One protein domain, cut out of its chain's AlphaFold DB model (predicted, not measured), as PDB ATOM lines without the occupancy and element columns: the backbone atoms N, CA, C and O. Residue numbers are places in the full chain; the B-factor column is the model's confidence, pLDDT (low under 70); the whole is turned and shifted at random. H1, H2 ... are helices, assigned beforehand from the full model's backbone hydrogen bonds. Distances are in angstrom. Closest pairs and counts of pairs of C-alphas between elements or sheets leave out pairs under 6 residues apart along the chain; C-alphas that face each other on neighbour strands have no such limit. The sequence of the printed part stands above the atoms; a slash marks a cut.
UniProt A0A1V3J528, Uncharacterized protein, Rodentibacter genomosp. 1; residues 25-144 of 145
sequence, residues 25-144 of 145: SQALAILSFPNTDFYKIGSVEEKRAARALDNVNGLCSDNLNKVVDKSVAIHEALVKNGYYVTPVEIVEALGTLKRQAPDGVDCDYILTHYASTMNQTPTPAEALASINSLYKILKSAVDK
ATOM      1  N   SER A  25     232.259 213.141 210.945       95.62
ATOM      2  CA  SER A  25     231.327 212.712 211.997       95.62
ATOM      3  C   SER A  25     231.837 213.050 213.395       95.62
ATOM      4  O   SER A  25     231.065 213.522 214.226       95.62
ATOM      5  N   GLN A  26     233.136 212.887 213.651       94.88
ATOM      6  CA  GLN A  26     233.750 213.305 214.913       94.88
ATOM      7  C   GLN A  26     233.715 214.825 215.077       94.88
ATOM      8  O   GLN A  26     233.336 215.302 216.142       94.88
ATOM      9  N   ALA A  27     234.045 215.582 214.027       93.94
ATOM     10  CA  ALA A  27     233.964 217.040 214.034       93.94
ATOM     11  C   ALA A  27     232.536 217.510 214.344       93.94
ATOM     12  O   ALA A  27     232.328 218.312 215.253       93.94
ATOM     13  N   LEU A  28     231.538 216.951 213.653       95.44
ATOM     14  CA  LEU A  28     230.132 217.269 213.891       95.44
ATOM     15  C   LEU A  28     229.684 216.897 215.315       95.44
ATOM     16  O   LEU A  28     228.929 217.651 215.927       95.44
ATOM     17  N   ALA A  29     230.156 215.772 215.857       94.50
ATOM     18  CA  ALA A  29     229.858 215.363 217.227       94.50
ATOM     19  C   ALA A  29     230.456 216.328 218.263       94.50
ATOM     20  O   ALA A  29     229.726 216.768 219.147       94.50
ATOM     21  N   ILE A  30     231.730 216.714 218.122       93.50
ATOM     22  CA  ILE A  30     232.403 217.687 219.007       93.50
ATOM     23  C   ILE A  30     231.619 219.004 219.042       93.50
ATOM     24  O   ILE A  30     231.328 219.538 220.109       93.50
ATOM     25  N   LEU A  31     231.213 219.493 217.869       90.44
ATOM     26  CA  LEU A  31     230.489 220.757 217.725       90.44
ATOM     27  C   LEU A  31     229.041 220.701 218.244       90.44
ATOM     28  O   LEU A  31     228.453 221.740 218.529       90.44
ATOM     29  N   SER A  32     228.454 219.508 218.353       89.00
ATOM     30  CA  SER A  32     227.053 219.327 218.765       89.00
ATOM     31  C   SER A  32     226.888 218.904 220.218       89.00
ATOM     32  O   SER A  32     225.837 219.136 220.812       89.00
ATOM     33  N   PHE A  33     227.913 218.279 220.792       88.69
ATOM     34  CA  PHE A  33     227.901 217.725 222.136       88.69
ATOM     35  C   PHE A  33     229.200 218.149 222.837       88.69
ATOM     36  O   PHE A  33     230.182 217.416 222.807       88.69
ATOM     37  N   PRO A  34     229.259 219.338 223.457       74.69
ATOM     38  CA  PRO A  34     230.505 219.900 223.981       74.69
ATOM     39  C   PRO A  34     230.903 219.281 225.336       74.69
ATOM     40  O   PRO A  34     231.139 219.983 226.315       74.69
ATOM     41  N   ASN A  35     230.954 217.949 225.408       78.62
ATOM     42  CA  ASN A  35     231.347 217.199 226.603       78.62
ATOM     43  C   ASN A  35     232.805 216.721 226.537       78.62
ATOM     44  O   ASN A  35     233.351 216.262 227.538       78.62
ATOM     45  N   THR A  36     233.422 216.769 225.355       81.25
ATOM     46  CA  THR A  36     234.806 216.356 225.127       81.25
ATOM     47  C   THR A  36     235.359 216.992 223.855       81.25
ATOM     48  O   THR A  36     234.623 217.212 222.894       81.25
ATOM     49  N   ASP A  37     236.670 217.225 223.838       80.75
ATOM     50  CA  ASP A  37     237.393 217.733 222.668       80.75
ATOM     51  C   ASP A  37     237.573 216.662 221.578       80.75
ATOM     52  O   ASP A  37     237.967 216.976 220.455       80.75
ATOM     53  N   PHE A  38     237.291 215.387 221.885       84.25
ATOM     54  CA  PHE A  38     237.393 214.303 220.915       84.25
ATOM     55  C   PHE A  38     236.433 213.144 221.201       84.25
ATOM     56  O   PHE A  38     236.525 212.459 222.222       84.25
ATOM     57  N   TYR A  39     235.562 212.847 220.236       87.38
ATOM     58  CA  TYR A  39     234.714 211.658 220.272       87.38
ATOM     59  C   TYR A  39     235.385 210.464 219.592       87.38
ATOM     60  O   TYR A  39     235.846 210.546 218.454       87.38
ATOM     61  N   LYS A  40     235.392 209.311 220.266       90.62
ATOM     62  CA  LYS A  40     235.839 208.044 219.673       90.62
ATOM     63  C   LYS A  40     234.826 207.560 218.628       90.62
ATOM     64  O   LYS A  40     233.631 207.522 218.918       90.62
ATOM     65  N   ILE A  41     235.310 207.092 217.474       88.88
ATOM     66  CA  ILE A  41     234.472 206.417 216.470       88.88
ATOM     67  C   ILE A  41     233.679 205.283 217.133       88.88
ATOM     68  O   ILE A  41     234.234 204.427 217.830       88.88
ATOM     69  N   GLY A  42     232.366 205.285 216.921       89.44
ATOM     70  CA  GLY A  42     231.436 204.320 217.483       89.44
ATOM     71  C   GLY A  42     230.805 204.714 218.823       89.44
ATOM     72  O   GLY A  42     229.980 203.933 219.321       89.44
ATOM     73  N   SER A  43     231.140 205.883 219.394       94.12
ATOM     74  CA  SER A  43     230.394 206.459 220.525       94.12
ATOM     75  C   SER A  43     228.950 206.785 220.124       94.12
ATOM     76  O   SER A  43     228.594 206.758 218.946       94.12
ATOM     77  N   VAL A  44     228.083 207.053 221.101       94.81
ATOM     78  CA  VAL A  44     226.668 207.351 220.827       94.81
ATOM     79  C   VAL A  44     226.531 208.642 220.014       94.81
ATOM     80  O   VAL A  44     225.795 208.674 219.026       94.81
ATOM     81  N   GLU A  45     227.278 209.672 220.402       93.69
ATOM     82  CA  GLU A  45     227.320 210.996 219.784       93.69
ATOM     83  C   GLU A  45     227.907 210.933 218.376       93.69
ATOM     84  O   GLU A  45     227.284 211.413 217.429       93.69
ATOM     85  N   GLU A  46     229.053 210.264 218.216       95.50
ATOM     86  CA  GLU A  46     229.697 210.094 216.914       95.50
ATOM     87  C   GLU A  46     228.809 209.287 215.962       95.50
ATOM     88  O   GLU A  46     228.601 209.705 214.827       95.50
ATOM     89  N   LYS A  47     228.164 208.212 216.432       97.31
ATOM     90  CA  LYS A  47     227.209 207.450 215.614       97.31
ATOM     91  C   LYS A  47     226.003 208.277 215.190       97.31
ATOM     92  O   LYS A  47     225.473 208.053 214.105       97.31
ATOM     93  N   ARG A  48     225.505 209.181 216.041       95.88
ATOM     94  CA  ARG A  48     224.405 210.078 215.659       95.88
ATOM     95  C   ARG A  48     224.865 211.045 214.573       95.88
ATOM     96  O   ARG A  48     224.186 211.151 213.557       95.88
ATOM     97  N   ALA A  49     226.029 211.662 214.753       96.56
ATOM     98  CA  ALA A  49     226.627 212.545 213.761       96.56
ATOM     99  C   ALA A  49     226.897 211.830 212.424       96.56
ATOM    100  O   ALA A  49     226.537 212.349 211.371       96.56
ATOM    101  N   ALA A  50     227.442 210.612 212.457       97.06
ATOM    102  CA  ALA A  50     227.657 209.787 211.272       97.06
ATOM    103  C   ALA A  50     226.340 209.499 210.536       97.06
ATOM    104  O   ALA A  50     226.242 209.765 209.344       97.06
ATOM    105  N   ARG A  51     225.287 209.068 211.249       96.38
ATOM    106  CA  ARG A  51     223.960 208.847 210.643       96.38
ATOM    107  C   ARG A  51     223.369 210.116 210.031       96.38
ATOM    108  O   ARG A  51     222.732 210.041 208.984       96.38
ATOM    109  N   ALA A  52     223.545 211.264 210.684       94.94
ATOM    110  CA  ALA A  52     223.088 212.542 210.153       94.94
ATOM    111  C   ALA A  52     223.811 212.884 208.841       94.94
ATOM    112  O   ALA A  52     223.164 213.284 207.877       94.94
ATOM    113  N   LEU A  53     225.128 212.668 208.779       96.75
ATOM    114  CA  LEU A  53     225.933 212.901 207.579       96.75
ATOM    115  C   LEU A  53     225.632 211.904 206.454       96.75
ATOM    116  O   LEU A  53     225.518 212.314 205.302       96.75
ATOM    117  N   ASP A  54     225.421 210.628 206.768       95.38
ATOM    118  CA  ASP A  54     225.003 209.620 205.785       95.38
ATOM    119  C   ASP A  54     223.672 209.998 205.124       95.38
ATOM    120  O   ASP A  54     223.477 209.780 203.932       95.38
ATOM    121  N   ASN A  55     222.768 210.627 205.879       90.38
ATOM    122  CA  ASN A  55     221.459 211.064 205.396       90.38
ATOM    123  C   ASN A  55     221.512 212.228 204.385       90.38
ATOM    124  O   ASN A  55     220.531 212.496 203.694       90.38
ATOM    125  N   VAL A  56     222.634 212.943 204.316       94.00
ATOM    126  CA  VAL A  56     222.858 214.074 203.395       94.00
ATOM    127  C   VAL A  56     223.947 213.780 202.359       94.00
ATOM    128  O   VAL A  56     224.113 214.554 201.413       94.00
ATOM    129  N   ASN A  57     224.670 212.669 202.513       94.50
ATOM    130  CA  ASN A  57     225.709 212.228 201.593       94.50
ATOM    131  C   ASN A  57     225.114 211.881 200.222       94.50
ATOM    132  O   ASN A  57     224.091 211.203 200.139       94.50
ATOM    133  N   GLY A  58     225.714 212.390 199.145       88.12
ATOM    134  CA  GLY A  58     225.190 212.251 197.778       88.12
ATOM    135  C   GLY A  58     223.864 212.983 197.510       88.12
ATOM    136  O   GLY A  58     223.426 213.054 196.366       88.12
ATOM    137  N   LEU A  59     223.227 213.552 198.540       88.88
ATOM    138  CA  LEU A  59     221.999 214.337 198.432       88.88
ATOM    139  C   LEU A  59     222.293 215.843 198.411       88.88
ATOM    140  O   LEU A  59     221.731 216.579 197.604       88.88
ATOM    141  N   CYS A  60     223.162 216.297 199.317       88.56
ATOM    142  CA  CYS A  60     223.512 217.707 199.482       88.56
ATOM    143  C   CYS A  60     224.954 218.036 199.099       88.56
ATOM    144  O   CYS A  60     225.237 219.165 198.705       88.56
ATOM    145  N   SER A  61     225.880 217.091 199.266       86.81
ATOM    146  CA  SER A  61     227.296 217.245 198.924       86.81
ATOM    147  C   SER A  61     228.002 215.904 199.099       86.81
ATOM    148  O   SER A  61     227.763 215.218 200.091       86.81
ATOM    149  N   ASP A  62     228.940 215.585 198.208       84.94
ATOM    150  CA  ASP A  62     229.883 214.473 198.414       84.94
ATOM    151  C   ASP A  62     231.024 214.860 199.373       84.94
ATOM    152  O   ASP A  62     231.715 214.018 199.944       84.94
ATOM    153  N   ASN A  63     231.233 216.165 199.586       90.56
ATOM    154  CA  ASN A  63     232.163 216.679 200.583       90.56
ATOM    155  C   ASN A  63     231.412 216.981 201.883       90.56
ATOM    156  O   ASN A  63     230.842 218.066 202.042       90.56
ATOM    157  N   LEU A  64     231.439 216.027 202.813       92.88
ATOM    158  CA  LEU A  64     230.746 216.117 204.100       92.88
ATOM    159  C   LEU A  64     231.295 217.219 205.017       92.88
ATOM    160  O   LEU A  64     230.522 217.792 205.778       92.88
ATOM    161  N   ASN A  65     232.575 217.597 204.900       93.12
ATOM    162  CA  ASN A  65     233.118 218.725 205.673       93.12
ATOM    163  C   ASN A  65     232.387 220.032 205.341       93.12
ATOM    164  O   ASN A  65     232.056 220.787 206.245       93.12
ATOM    165  N   LYS A  66     232.028 220.257 204.067       90.69
ATOM    166  CA  LYS A  66     231.233 221.437 203.685       90.69
ATOM    167  C   LYS A  66     229.857 221.449 204.349       90.69
ATOM    168  O   LYS A  66     229.335 222.521 204.631       90.69
ATOM    169  N   VAL A  67     229.250 220.281 204.561       92.38
ATOM    170  CA  VAL A  67     227.948 220.189 205.234       92.38
ATOM    171  C   VAL A  67     228.093 220.530 206.715       92.38
ATOM    172  O   VAL A  67     227.284 221.294 207.240       92.38
ATOM    173  N   VAL A  68     229.157 220.038 207.358       94.56
ATOM    174  CA  VAL A  68     229.502 220.404 208.739       94.56
ATOM    175  C   VAL A  68     229.721 221.915 208.851       94.56
ATOM    176  O   VAL A  68     229.026 222.556 209.635       94.56
ATOM    177  N   ASP A  69     230.573 222.511 208.014       93.88
ATOM    178  CA  ASP A  69     230.865 223.953 208.043       93.88
ATOM    179  C   ASP A  69     229.595 224.806 207.882       93.88
ATOM    180  O   ASP A  69     229.380 225.774 208.615       93.88
ATOM    181  N   LYS A  70     228.701 224.421 206.961       92.19
ATOM    182  CA  LYS A  70     227.413 225.108 206.778       92.19
ATOM    183  C   LYS A  70     226.514 224.968 208.003       92.19
ATOM    184  O   LYS A  70     225.897 225.948 208.407       92.19
ATOM    185  N   SER A  71     226.446 223.784 208.611       91.50
ATOM    186  CA  SER A  71     225.646 223.581 209.826       91.50
ATOM    187  C   SER A  71     226.133 224.444 210.994       91.50
ATOM    188  O   SER A  71     225.310 225.005 211.715       91.50
ATOM    189  N   VAL A  72     227.451 224.641 211.124       92.44
ATOM    190  CA  VAL A  72     228.049 225.541 212.124       92.44
ATOM    191  C   VAL A  72     227.675 226.992 211.844       92.44
ATOM    192  O   VAL A  72     227.196 227.678 212.741       92.44
ATOM    193  N   ALA A  73     227.813 227.450 210.599       91.38
ATOM    194  CA  ALA A  73     227.458 228.819 210.234       91.38
ATOM    195  C   ALA A  73     225.976 229.136 210.528       91.38
ATOM    196  O   ALA A  73     225.651 230.218 211.022       91.38
ATOM    197  N   ILE A  74     225.074 228.183 210.268       86.31
ATOM    198  CA  ILE A  74     223.647 228.321 210.587       86.31
ATOM    199  C   ILE A  74     223.410 228.298 212.102       86.31
ATOM    200  O   ILE A  74     222.664 229.137 212.601       86.31
ATOM    201  N   HIS A  75     224.067 227.401 212.841       85.94
ATOM    202  CA  HIS A  75     224.020 227.380 214.305       85.94
ATOM    203  C   HIS A  75     224.416 228.739 214.900       85.94
ATOM    204  O   HIS A  75     223.663 229.310 215.684       85.94
ATOM    205  N   GLU A  76     225.551 229.302 214.482       88.94
ATOM    206  CA  GLU A  76     226.023 230.604 214.964       88.94
ATOM    207  C   GLU A  76     225.039 231.735 214.651       88.94
ATOM    208  O   GLU A  76     224.832 232.632 215.474       88.94
ATOM    209  N   ALA A  77     224.418 231.709 213.468       85.12
ATOM    210  CA  ALA A  77     223.393 232.677 213.098       85.12
ATOM    211  C   ALA A  77     222.144 232.553 213.988       85.12
ATOM    212  O   ALA A  77     221.613 233.569 214.429       85.12
ATOM    213  N   LEU A  78     221.702 231.330 214.287       77.25
ATOM    214  CA  LEU A  78     220.548 231.062 215.150       77.25
ATOM    215  C   LEU A  78     220.811 231.458 216.607       77.25
ATOM    216  O   LEU A  78     219.977 232.132 217.213       77.25
ATOM    217  N   VAL A  79     221.995 231.144 217.142       79.50
ATOM    218  CA  VAL A  79     222.389 231.509 218.512       79.50
ATOM    219  C   VAL A  79     222.438 233.024 218.692       79.50
ATOM    220  O   VAL A  79     221.959 233.529 219.706       79.50
ATOM    221  N   LYS A  80     222.931 233.777 217.695       78.75
ATOM    222  CA  LYS A  80     222.897 235.255 217.714       78.75
ATOM    223  C   LYS A  80     221.479 235.817 217.844       78.75
ATOM    224  O   LYS A  80     221.313 236.897 218.402       78.75
ATOM    225  N   ASN A  81     220.478 235.080 217.369       74.25
ATOM    226  CA  ASN A  81     219.068 235.446 217.462       74.25
ATOM    227  C   ASN A  81     218.361 234.817 218.681       74.25
ATOM    228  O   ASN A  81     217.151 234.962 218.819       74.25
ATOM    229  N   GLY A  82     219.096 234.143 219.577       69.75
ATOM    230  CA  GLY A  82     218.562 233.541 220.803       69.75
ATOM    231  C   GLY A  82     218.023 232.114 220.652       69.75
ATOM    232  O   GLY A  82     217.422 231.599 221.594       69.75
ATOM    233  N   TYR A  83     218.247 231.461 219.509       74.94
ATOM    234  CA  TYR A  83     217.785 230.099 219.238       74.94
ATOM    235  C   TYR A  83     218.926 229.094 219.376       74.94
ATOM    236  O   TYR A  83     219.975 229.231 218.751       74.94
ATOM    237  N   TYR A  84     218.696 228.043 220.161       75.38
ATOM    238  CA  TYR A  84     219.678 226.984 220.379       75.38
ATOM    239  C   TYR A  84     219.261 225.716 219.640       75.38
ATOM    240  O   TYR A  84     218.351 225.005 220.061       75.38
ATOM    241  N   VAL A  85     219.950 225.447 218.533       79.06
ATOM    242  CA  VAL A  85     219.862 224.205 217.754       79.06
ATOM    243  C   VAL A  85     221.278 223.734 217.497       79.06
ATOM    244  O   VAL A  85     222.104 224.523 217.045       79.06
ATOM    245  N   THR A  86     221.586 222.478 217.776       87.12
ATOM    246  CA  THR A  86     222.933 221.940 217.572       87.12
ATOM    247  C   THR A  86     223.238 221.720 216.084       87.12
ATOM    248  O   THR A  86     222.329 221.447 215.296       87.12
ATOM    249  N   PRO A  87     224.515 221.778 215.668       92.56
ATOM    250  CA  PRO A  87     224.911 221.465 214.295       92.56
ATOM    251  C   PRO A  87     224.375 220.117 213.783       92.56
ATOM    252  O   PRO A  87     223.880 220.045 212.659       92.56
ATOM    253  N   VAL A  88     224.380 219.054 214.597       92.69
ATOM    254  CA  VAL A  88     223.834 217.743 214.195       92.69
ATOM    255  C   VAL A  88     222.330 217.791 213.924       92.69
ATOM    256  O   VAL A  88     221.881 217.193 212.951       92.69
ATOM    257  N   GLU A  89     221.556 218.543 214.709       87.25
ATOM    258  CA  GLU A  89     220.114 218.718 214.481       87.25
ATOM    259  C   GLU A  89     219.840 219.469 213.173       87.25
ATOM    260  O   GLU A  89     218.901 219.133 212.450       87.25
ATOM    261  N   ILE A  90     220.690 220.437 212.817       89.81
ATOM    262  CA  ILE A  90     220.610 221.154 211.535       89.81
ATOM    263  C   ILE A  90     220.858 220.190 210.366       89.81
ATOM    264  O   ILE A  90     220.121 220.214 209.379       89.81
ATOM    265  N   VAL A  91     221.859 219.309 210.469       93.38
ATOM    266  CA  VAL A  91     222.152 218.298 209.435       93.38
ATOM    267  C   VAL A  91     221.019 217.265 209.320       93.38
ATOM    268  O   VAL A  91     220.612 216.906 208.212       93.38
ATOM    269  N   GLU A  92     220.458 216.814 210.444       88.75
ATOM    270  CA  GLU A  92     219.298 215.909 210.478       88.75
ATOM    271  C   GLU A  92     218.068 216.538 209.800       88.75
ATOM    272  O   GLU A  92     217.399 215.892 208.977       88.75
ATOM    273  N   ALA A  93     217.795 217.812 210.099       85.75
ATOM    274  CA  ALA A  93     216.728 218.581 209.474       85.75
ATOM    275  C   ALA A  93     216.964 218.735 207.967       85.75
ATOM    276  O   ALA A  93     216.049 218.480 207.183       85.75
ATOM    277  N   LEU A  94     218.191 219.064 207.549       89.31
ATOM    278  CA  LEU A  94     218.560 219.224 206.145       89.31
ATOM    279  C   LEU A  94     218.249 217.972 205.317       89.31
ATOM    280  O   LEU A  94     217.563 218.064 204.300       89.31
ATOM    281  N   GLY A  95     218.708 216.797 205.756       89.44
ATOM    282  CA  GLY A  95     218.475 215.553 205.015       89.44
ATOM    283  C   GLY A  95     217.001 215.143 204.979       89.44
ATOM    284  O   GLY A  95     216.537 214.527 204.019       89.44
ATOM    285  N   THR A  96     216.225 215.493 206.005       85.69
ATOM    286  CA  THR A  96     214.768 215.282 206.017       85.69
ATOM    287  C   THR A  96     214.065 216.218 205.037       85.69
ATOM    288  O   THR A  96     213.313 215.757 204.181       85.69
ATOM    289  N   LEU A  97     214.371 217.512 205.112       81.44
ATOM    290  CA  LEU A  97     213.816 218.551 204.251       81.44
ATOM    291  C   LEU A  97     214.122 218.302 202.780       81.44
ATOM    292  O   LEU A  97     213.222 218.357 201.950       81.44
ATOM    293  N   LYS A  98     215.373 217.981 202.445       85.38
ATOM    294  CA  LYS A  98     215.778 217.806 201.050       85.38
ATOM    295  C   LYS A  98     215.106 216.610 200.379       85.38
ATOM    296  O   LYS A  98     214.781 216.701 199.203       85.38
ATOM    297  N   ARG A  99     214.831 215.528 201.116       83.62
ATOM    298  CA  ARG A  99     214.068 214.374 200.597       83.62
ATOM    299  C   ARG A  99     212.585 214.673 200.381       83.62
ATOM    300  O   ARG A  99     211.931 213.972 199.619       83.62
ATOM    301  N   GLN A 100     212.053 215.672 201.077       79.38
ATOM    302  CA  GLN A 100     210.671 216.120 200.915       79.38
ATOM    303  C   GLN A 100     210.549 217.273 199.912       79.38
ATOM    304  O   GLN A 100     209.454 217.548 199.430       79.38
ATOM    305  N   ALA A 101     211.644 217.966 199.614       72.81
ATOM    306  CA  ALA A 101     211.644 219.095 198.704       72.81
ATOM    307  C   ALA A 101     211.465 218.641 197.242       72.81
ATOM    308  O   ALA A 101     211.936 217.562 196.879       72.81
ATOM    309  N   PRO A 102     210.828 219.469 196.396       74.38
ATOM    310  CA  PRO A 102     210.755 219.223 194.961       74.38
ATOM    311  C   PRO A 102     212.130 219.085 194.294       74.38
ATOM    312  O   PRO A 102     213.143 219.617 194.773       74.38
ATOM    313  N   ASP A 103     212.143 218.416 193.142       73.75
ATOM    314  CA  ASP A 103     213.317 218.343 192.277       73.75
ATOM    315  C   ASP A 103     213.738 219.762 191.854       73.75
ATOM    316  O   ASP A 103     212.910 220.580 191.465       73.75
ATOM    317  N   GLY A 104     215.030 220.079 191.984       76.31
ATOM    318  CA  GLY A 104     215.581 221.414 191.703       76.31
ATOM    319  C   GLY A 104     215.793 222.318 192.924       76.31
ATOM    320  O   GLY A 104     216.616 223.226 192.852       76.31
ATOM    321  N   VAL A 105     215.161 222.047 194.073       78.31
ATOM    322  CA  VAL A 105     215.461 222.790 195.315       78.31
ATOM    323  C   VAL A 105     216.777 222.289 195.908       78.31
ATOM    324  O   VAL A 105     216.865 221.133 196.332       78.31
ATOM    325  N   ASP A 106     217.807 223.132 195.947       86.81
ATOM    326  CA  ASP A 106     219.113 222.760 196.493       86.81
ATOM    327  C   ASP A 106     219.186 222.864 198.031       86.81
ATOM    328  O   ASP A 106     218.318 223.422 198.710       86.81
ATOM    329  N   CYS A 107     220.231 222.270 198.608       88.31
ATOM    330  CA  CYS A 107     220.414 222.233 200.058       88.31
ATOM    331  C   CYS A 107     220.759 223.597 200.669       88.31
ATOM    332  O   CYS A 107     220.502 223.807 201.856       88.31
ATOM    333  N   ASP A 108     221.278 224.539 199.880       87.19
ATOM    334  CA  ASP A 108     221.631 225.878 200.358       87.19
ATOM    335  C   ASP A 108     220.383 226.739 200.513       87.19
ATOM    336  O   ASP A 108     220.220 227.438 201.521       87.19
ATOM    337  N   TYR A 109     219.447 226.604 199.576       83.31
ATOM    338  CA  TYR A 109     218.113 227.165 199.667       83.31
ATOM    339  C   TYR A 109     217.402 226.663 200.926       83.31
ATOM    340  O   TYR A 109     216.867 227.468 201.693       83.31
ATOM    341  N   ILE A 110     217.432 225.347 201.170       82.88
ATOM    342  CA  ILE A 110     216.795 224.718 202.337       82.88
ATOM    343  C   ILE A 110     217.397 225.233 203.643       82.88
ATOM    344  O   ILE A 110     216.646 225.636 204.526       82.88
ATOM    345  N   LEU A 111     218.727 225.253 203.777       82.88
ATOM    346  CA  LEU A 111     219.395 225.738 204.990       82.88
ATOM    347  C   LEU A 111     219.093 227.214 205.268       82.88
ATOM    348  O   LEU A 111     218.791 227.580 206.405       82.88
ATOM    349  N   THR A 112     219.123 228.053 204.231       77.69
ATOM    350  CA  THR A 112     218.807 229.484 204.350       77.69
ATOM    351  C   THR A 112     217.378 229.697 204.850       77.69
ATOM    352  O   THR A 112     217.133 230.508 205.743       77.69
ATOM    353  N   HIS A 113     216.431 228.928 204.311       77.62
ATOM    354  CA  HIS A 113     215.020 229.017 204.673       77.62
ATOM    355  C   HIS A 113     214.696 228.366 206.023       77.62
ATOM    356  O   HIS A 113     213.819 228.842 206.745       77.62
ATOM    357  N   TYR A 114     215.423 227.318 206.405       75.88
ATOM    358  CA  TYR A 114     215.370 226.745 207.746       75.88
ATOM    359  C   TYR A 114     215.789 227.778 208.800       75.88
ATOM    360  O   TYR A 114     215.080 227.986 209.782       75.88
ATOM    361  N   ALA A 115     216.895 228.494 208.574       71.81
ATOM    362  CA  ALA A 115     217.364 229.511 209.510       71.81
ATOM    363  C   ALA A 115     216.372 230.678 209.665       71.81
ATOM    364  O   ALA A 115     216.110 231.136 210.778       71.81
ATOM    365  N   SER A 116     215.783 231.143 208.559       70.06
ATOM    366  CA  SER A 116     214.826 232.255 208.586       70.06
ATOM    367  C   SER A 116     213.492 231.890 209.238       70.06
ATOM    368  O   SER A 116     212.899 232.737 209.905       70.06
ATOM    369  N   THR A 117     213.034 230.641 209.102       66.94
ATOM    370  CA  THR A 117     211.828 230.152 209.793       66.94
ATOM    371  C   THR A 117     212.066 229.872 211.269       66.94
ATOM    372  O   THR A 117     211.191 230.150 212.086       66.94
ATOM    373  N   MET A 118     213.256 229.404 211.640       63.16
ATOM    374  CA  MET A 118     213.616 229.208 213.043       63.16
ATOM    375  C   MET A 118     213.654 230.501 213.840       63.16
ATOM    376  O   MET A 118     213.151 230.533 214.960       63.16
ATOM    377  N   ASN A 119     214.111 231.592 213.222       58.31
ATOM    378  CA  ASN A 119     214.026 232.934 213.799       58.31
ATOM    379  C   ASN A 119     212.587 233.407 214.096       58.31
ATOM    380  O   ASN A 119     212.397 234.498 214.626       58.31
ATOM    381  N   GLN A 120     211.567 232.628 213.723       53.97
ATOM    382  CA  GLN A 120     210.158 232.928 213.955       53.97
ATOM    383  C   GLN A 120     209.478 231.927 214.910       53.97
ATOM    384  O   GLN A 120     208.315 232.140 215.247       53.97
ATOM    385  N   THR A 121     210.163 230.871 215.389       50.12
ATOM    386  CA  THR A 121     209.564 229.831 216.257       50.12
ATOM    387  C   THR A 121     210.420 229.448 217.478       50.12
ATOM    388  O   THR A 121     211.597 229.143 217.304       50.12
ATOM    389  N   PRO A 122     209.857 229.408 218.705       46.28
ATOM    390  CA  PRO A 122     210.634 229.326 219.949       46.28
ATOM    391  C   PRO A 122     211.183 227.944 220.369       46.28
ATOM    392  O   PRO A 122     211.951 227.898 221.329       46.28
ATOM    393  N   THR A 123     210.877 226.823 219.694       46.94
ATOM    394  CA  THR A 123     211.401 225.486 220.077       46.94
ATOM    395  C   THR A 123     211.736 224.548 218.896       46.94
ATOM    396  O   THR A 123     211.174 224.705 217.814       46.94
ATOM    397  N   PRO A 124     212.578 223.500 219.079       43.81
ATOM    398  CA  PRO A 124     212.861 222.474 218.057       43.81
ATOM    399  C   PRO A 124     211.635 221.689 217.545       43.81
ATOM    400  O   PRO A 124     211.625 221.212 216.413       43.81
ATOM    401  N   ALA A 125     210.577 221.547 218.346       43.00
ATOM    402  CA  ALA A 125     209.324 220.933 217.892       43.00
ATOM    403  C   ALA A 125     208.539 221.878 216.963       43.00
ATOM    404  O   ALA A 125     207.967 221.450 215.959       43.00
ATOM    405  N   GLU A 126     208.565 223.177 217.258       42.22
ATOM    406  CA  GLU A 126     207.978 224.214 216.405       42.22
ATOM    407  C   GLU A 126     208.838 224.477 215.165       42.22
ATOM    408  O   GLU A 126     208.287 224.771 214.113       42.22
ATOM    409  N   ALA A 127     210.152 224.243 215.235       47.25
ATOM    410  CA  ALA A 127     211.052 224.158 214.088       47.25
ATOM    411  C   ALA A 127     210.573 223.129 213.070       47.25
ATOM    412  O   ALA A 127     210.440 223.425 211.889       47.25
ATOM    413  N   LEU A 128     210.289 221.911 213.542       47.44
ATOM    414  CA  LEU A 128     209.776 220.802 212.740       47.44
ATOM    415  C   LEU A 128     208.382 221.115 212.167       47.44
ATOM    416  O   LEU A 128     208.080 220.752 211.028       47.44
ATOM    417  N   ALA A 129     207.543 221.844 212.906       48.38
ATOM    418  CA  ALA A 129     206.254 222.332 212.412       48.38
ATOM    419  C   ALA A 129     206.399 223.465 211.368       48.38
ATOM    420  O   ALA A 129     205.687 223.474 210.359       48.38
ATOM    421  N   SER A 130     207.351 224.380 211.557       49.72
ATOM    422  CA  SER A 130     207.747 225.422 210.600       49.72
ATOM    423  C   SER A 130     208.373 224.828 209.346       49.72
ATOM    424  O   SER A 130     208.074 225.282 208.251       49.72
ATOM    425  N   ILE A 131     209.143 223.750 209.477       50.00
ATOM    426  CA  ILE A 131     209.654 222.911 208.387       50.00
ATOM    427  C   ILE A 131     208.501 222.305 207.581       50.00
ATOM    428  O   ILE A 131     208.510 222.380 206.356       50.00
ATOM    429  N   ASN A 132     207.464 221.774 208.235       48.25
ATOM    430  CA  ASN A 132     206.249 221.321 207.547       48.25
ATOM    431  C   ASN A 132     205.518 222.470 206.824       48.25
ATOM    432  O   ASN A 132     204.898 222.256 205.780       48.25
ATOM    433  N   SER A 133     205.590 223.696 207.346       47.94
ATOM    434  CA  SER A 133     205.105 224.888 206.637       47.94
ATOM    435  C   SER A 133     206.023 225.278 205.476       47.94
ATOM    436  O   SER A 133     205.520 225.617 204.410       47.94
ATOM    437  N   LEU A 134     207.342 225.137 205.621       51.47
ATOM    438  CA  LEU A 134     208.331 225.304 204.555       51.47
ATOM    439  C   LEU A 134     208.056 224.340 203.405       51.47
ATOM    440  O   LEU A 134     208.042 224.748 202.252       51.47
ATOM    441  N   TYR A 135     207.764 223.080 203.726       53.62
ATOM    442  CA  TYR A 135     207.346 222.062 202.771       53.62
ATOM    443  C   TYR A 135     206.089 222.496 202.007       53.62
ATOM    444  O   TYR A 135     206.062 222.431 200.781       53.62
ATOM    445  N   LYS A 136     205.064 223.012 202.703       50.56
ATOM    446  CA  LYS A 136     203.858 223.556 202.052       50.56
ATOM    447  C   LYS A 136     204.176 224.752 201.152       50.56
ATOM    448  O   LYS A 136     203.619 224.833 200.062       50.56
ATOM    449  N   ILE A 137     205.054 225.656 201.586       46.03
ATOM    450  CA  ILE A 137     205.471 226.840 200.820       46.03
ATOM    451  C   ILE A 137     206.237 226.421 199.561       46.03
ATOM    452  O   ILE A 137     205.891 226.864 198.471       46.03
ATOM    453  N   LEU A 138     207.220 225.531 199.697       50.38
ATOM    454  CA  LEU A 138     208.039 225.015 198.598       50.38
ATOM    455  C   LEU A 138     207.205 224.248 197.574       50.38
ATOM    456  O   LEU A 138     207.323 224.494 196.378       50.38
ATOM    457  N   LYS A 139     206.308 223.372 198.036       51.56
ATOM    458  CA  LYS A 139     205.365 222.670 197.162       51.56
ATOM    459  C   LYS A 139     204.458 223.649 196.409       51.56
ATOM    460  O   LYS A 139     204.319 223.550 195.200       51.56
ATOM    461  N   SER A 140     203.918 224.648 197.109       46.69
ATOM    462  CA  SER A 140     203.058 225.674 196.499       46.69
ATOM    463  C   SER A 140     203.796 226.605 195.534       46.69
ATOM    464  O   SER A 140     203.142 227.263 194.732       46.69
ATOM    465  N   ALA A 141     205.120 226.733 195.651       45.59
ATOM    466  CA  ALA A 141     205.941 227.514 194.732       45.59
ATOM    467  C   ALA A 141     206.188 226.754 193.422       45.59
ATOM    468  O   ALA A 141     206.121 227.361 192.363       45.59
ATOM    469  N   VAL A 142     206.385 225.434 193.497       48.69
ATOM    470  CA  VAL A 142     206.545 224.559 192.323       48.69
ATOM    471  C   VAL A 142     205.224 224.314 191.596       48.69
ATOM    472  O   VAL A 142     205.205 224.286 190.377       48.69
ATOM    473  N   ASP A 143     204.105 224.223 192.316       47.91
ATOM    474  CA  ASP A 143     202.772 224.074 191.705       47.91
ATOM    475  C   ASP A 143     202.272 225.363 191.000       47.91
ATOM    476  O   ASP A 143     201.174 225.377 190.440       47.91
ATOM    477  N   LYS A 144     203.024 226.473 191.082       47.06
ATOM    478  CA  LYS A 144     202.668 227.788 190.515       47.06
ATOM    479  C   LYS A 144     203.517 228.216 189.313       47.06
ATOM    480  O   LYS A 144     203.207 229.264 188.743       47.06
TER     481      LYS A 144
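AT A GLANCE: This is residues 25 to 144 of the 145 residues of an uncharacterized protein of Rodentibacter genomosp. 1 (UniProt A0A1V3J528). What does the model look like? Six helices form roughly two crossed layers: H2, H4 and H6 run the same way in a row along the long axis, and H1, H3 and H5, running the same way as one another, cross beneath it. H4 is in the middle, with H1 and H2 towards one end of the long axis and H6 at the other. How large is it, and of what class? The printed part has 120 residues with six named helices, H1 to H6 in chain order, and no named strand, so its class is all helix. It is compact, with a radius of gyration of the C-alphas of 14.2 A, and spans 48 by 32 by 20 A.

IN THESE COORDINATES: Where is the longest helix? H6, residues 124 to 142, covers 26.6 A and ends with C-alpha 142 at (206.545, 224.559, 192.323). Where are the others? H4 is residues 87 to 100, 20.3 A long, with C-alpha 87 at (224.911, 221.465, 214.295); H5 is residues 107 to 118, 16.2 A; H3 is residues 64 to 80, 24.8 A. H2 is residues 44 to 54, 15.3 A, and H1 is residues 25 to 32, 10.4 A, with C-alpha 25 at (231.327, 212.712, 211.997).

HOW THE PARTS SIT: What does H6 touch? With residues 128 to 135 alone it touches the hub H4, closest at the C-alphas of Gln 100 and Tyr 135, 7.1 A apart, at a shallow tilt of 33 degrees, only just short of steep, the same way. It touches H5 at a steep tilt of 53 degrees, opposite ways, with the closest C-alphas, Met 118 and Ala 127, 5.8 A apart. What else does H4 touch? It touches H3 with residues 87 to 91 alone, only just about perpendicular at 70.3 degrees, the closest C-alphas being Ser 71 and Pro 87, 5.0 A apart; it also touches H1, H2 and H5. How do H1 and H2 stand? They touch at a steep tilt of 67 degrees, only just short of perpendicular, opposite ways, with the C-alphas of Ser 25 and Ala 50 closest at 4.7 A; both are apart from H6. Are the helix backbones complete? In H1, H2, H3, H5 and H6 every O i to N i+4 pair is within hydrogen-bond range; in H4, 9 of 10 are.

THE WHOLE: How far does it reach? The two C-alphas farthest apart, those of Thr 36 and Lys 144, are 48.6 A apart, and the outline is elongated, but only just. Is the printed part continuous? It has no cut; the link from H1 to H2, 11 residues, is long, and that from H5 to H6 is tight. Where is confidence low? The mean pLDDT of the printed part is 78.3, and residue 82 and residues 117 to 144 are under 70; the mean of H6 is 48.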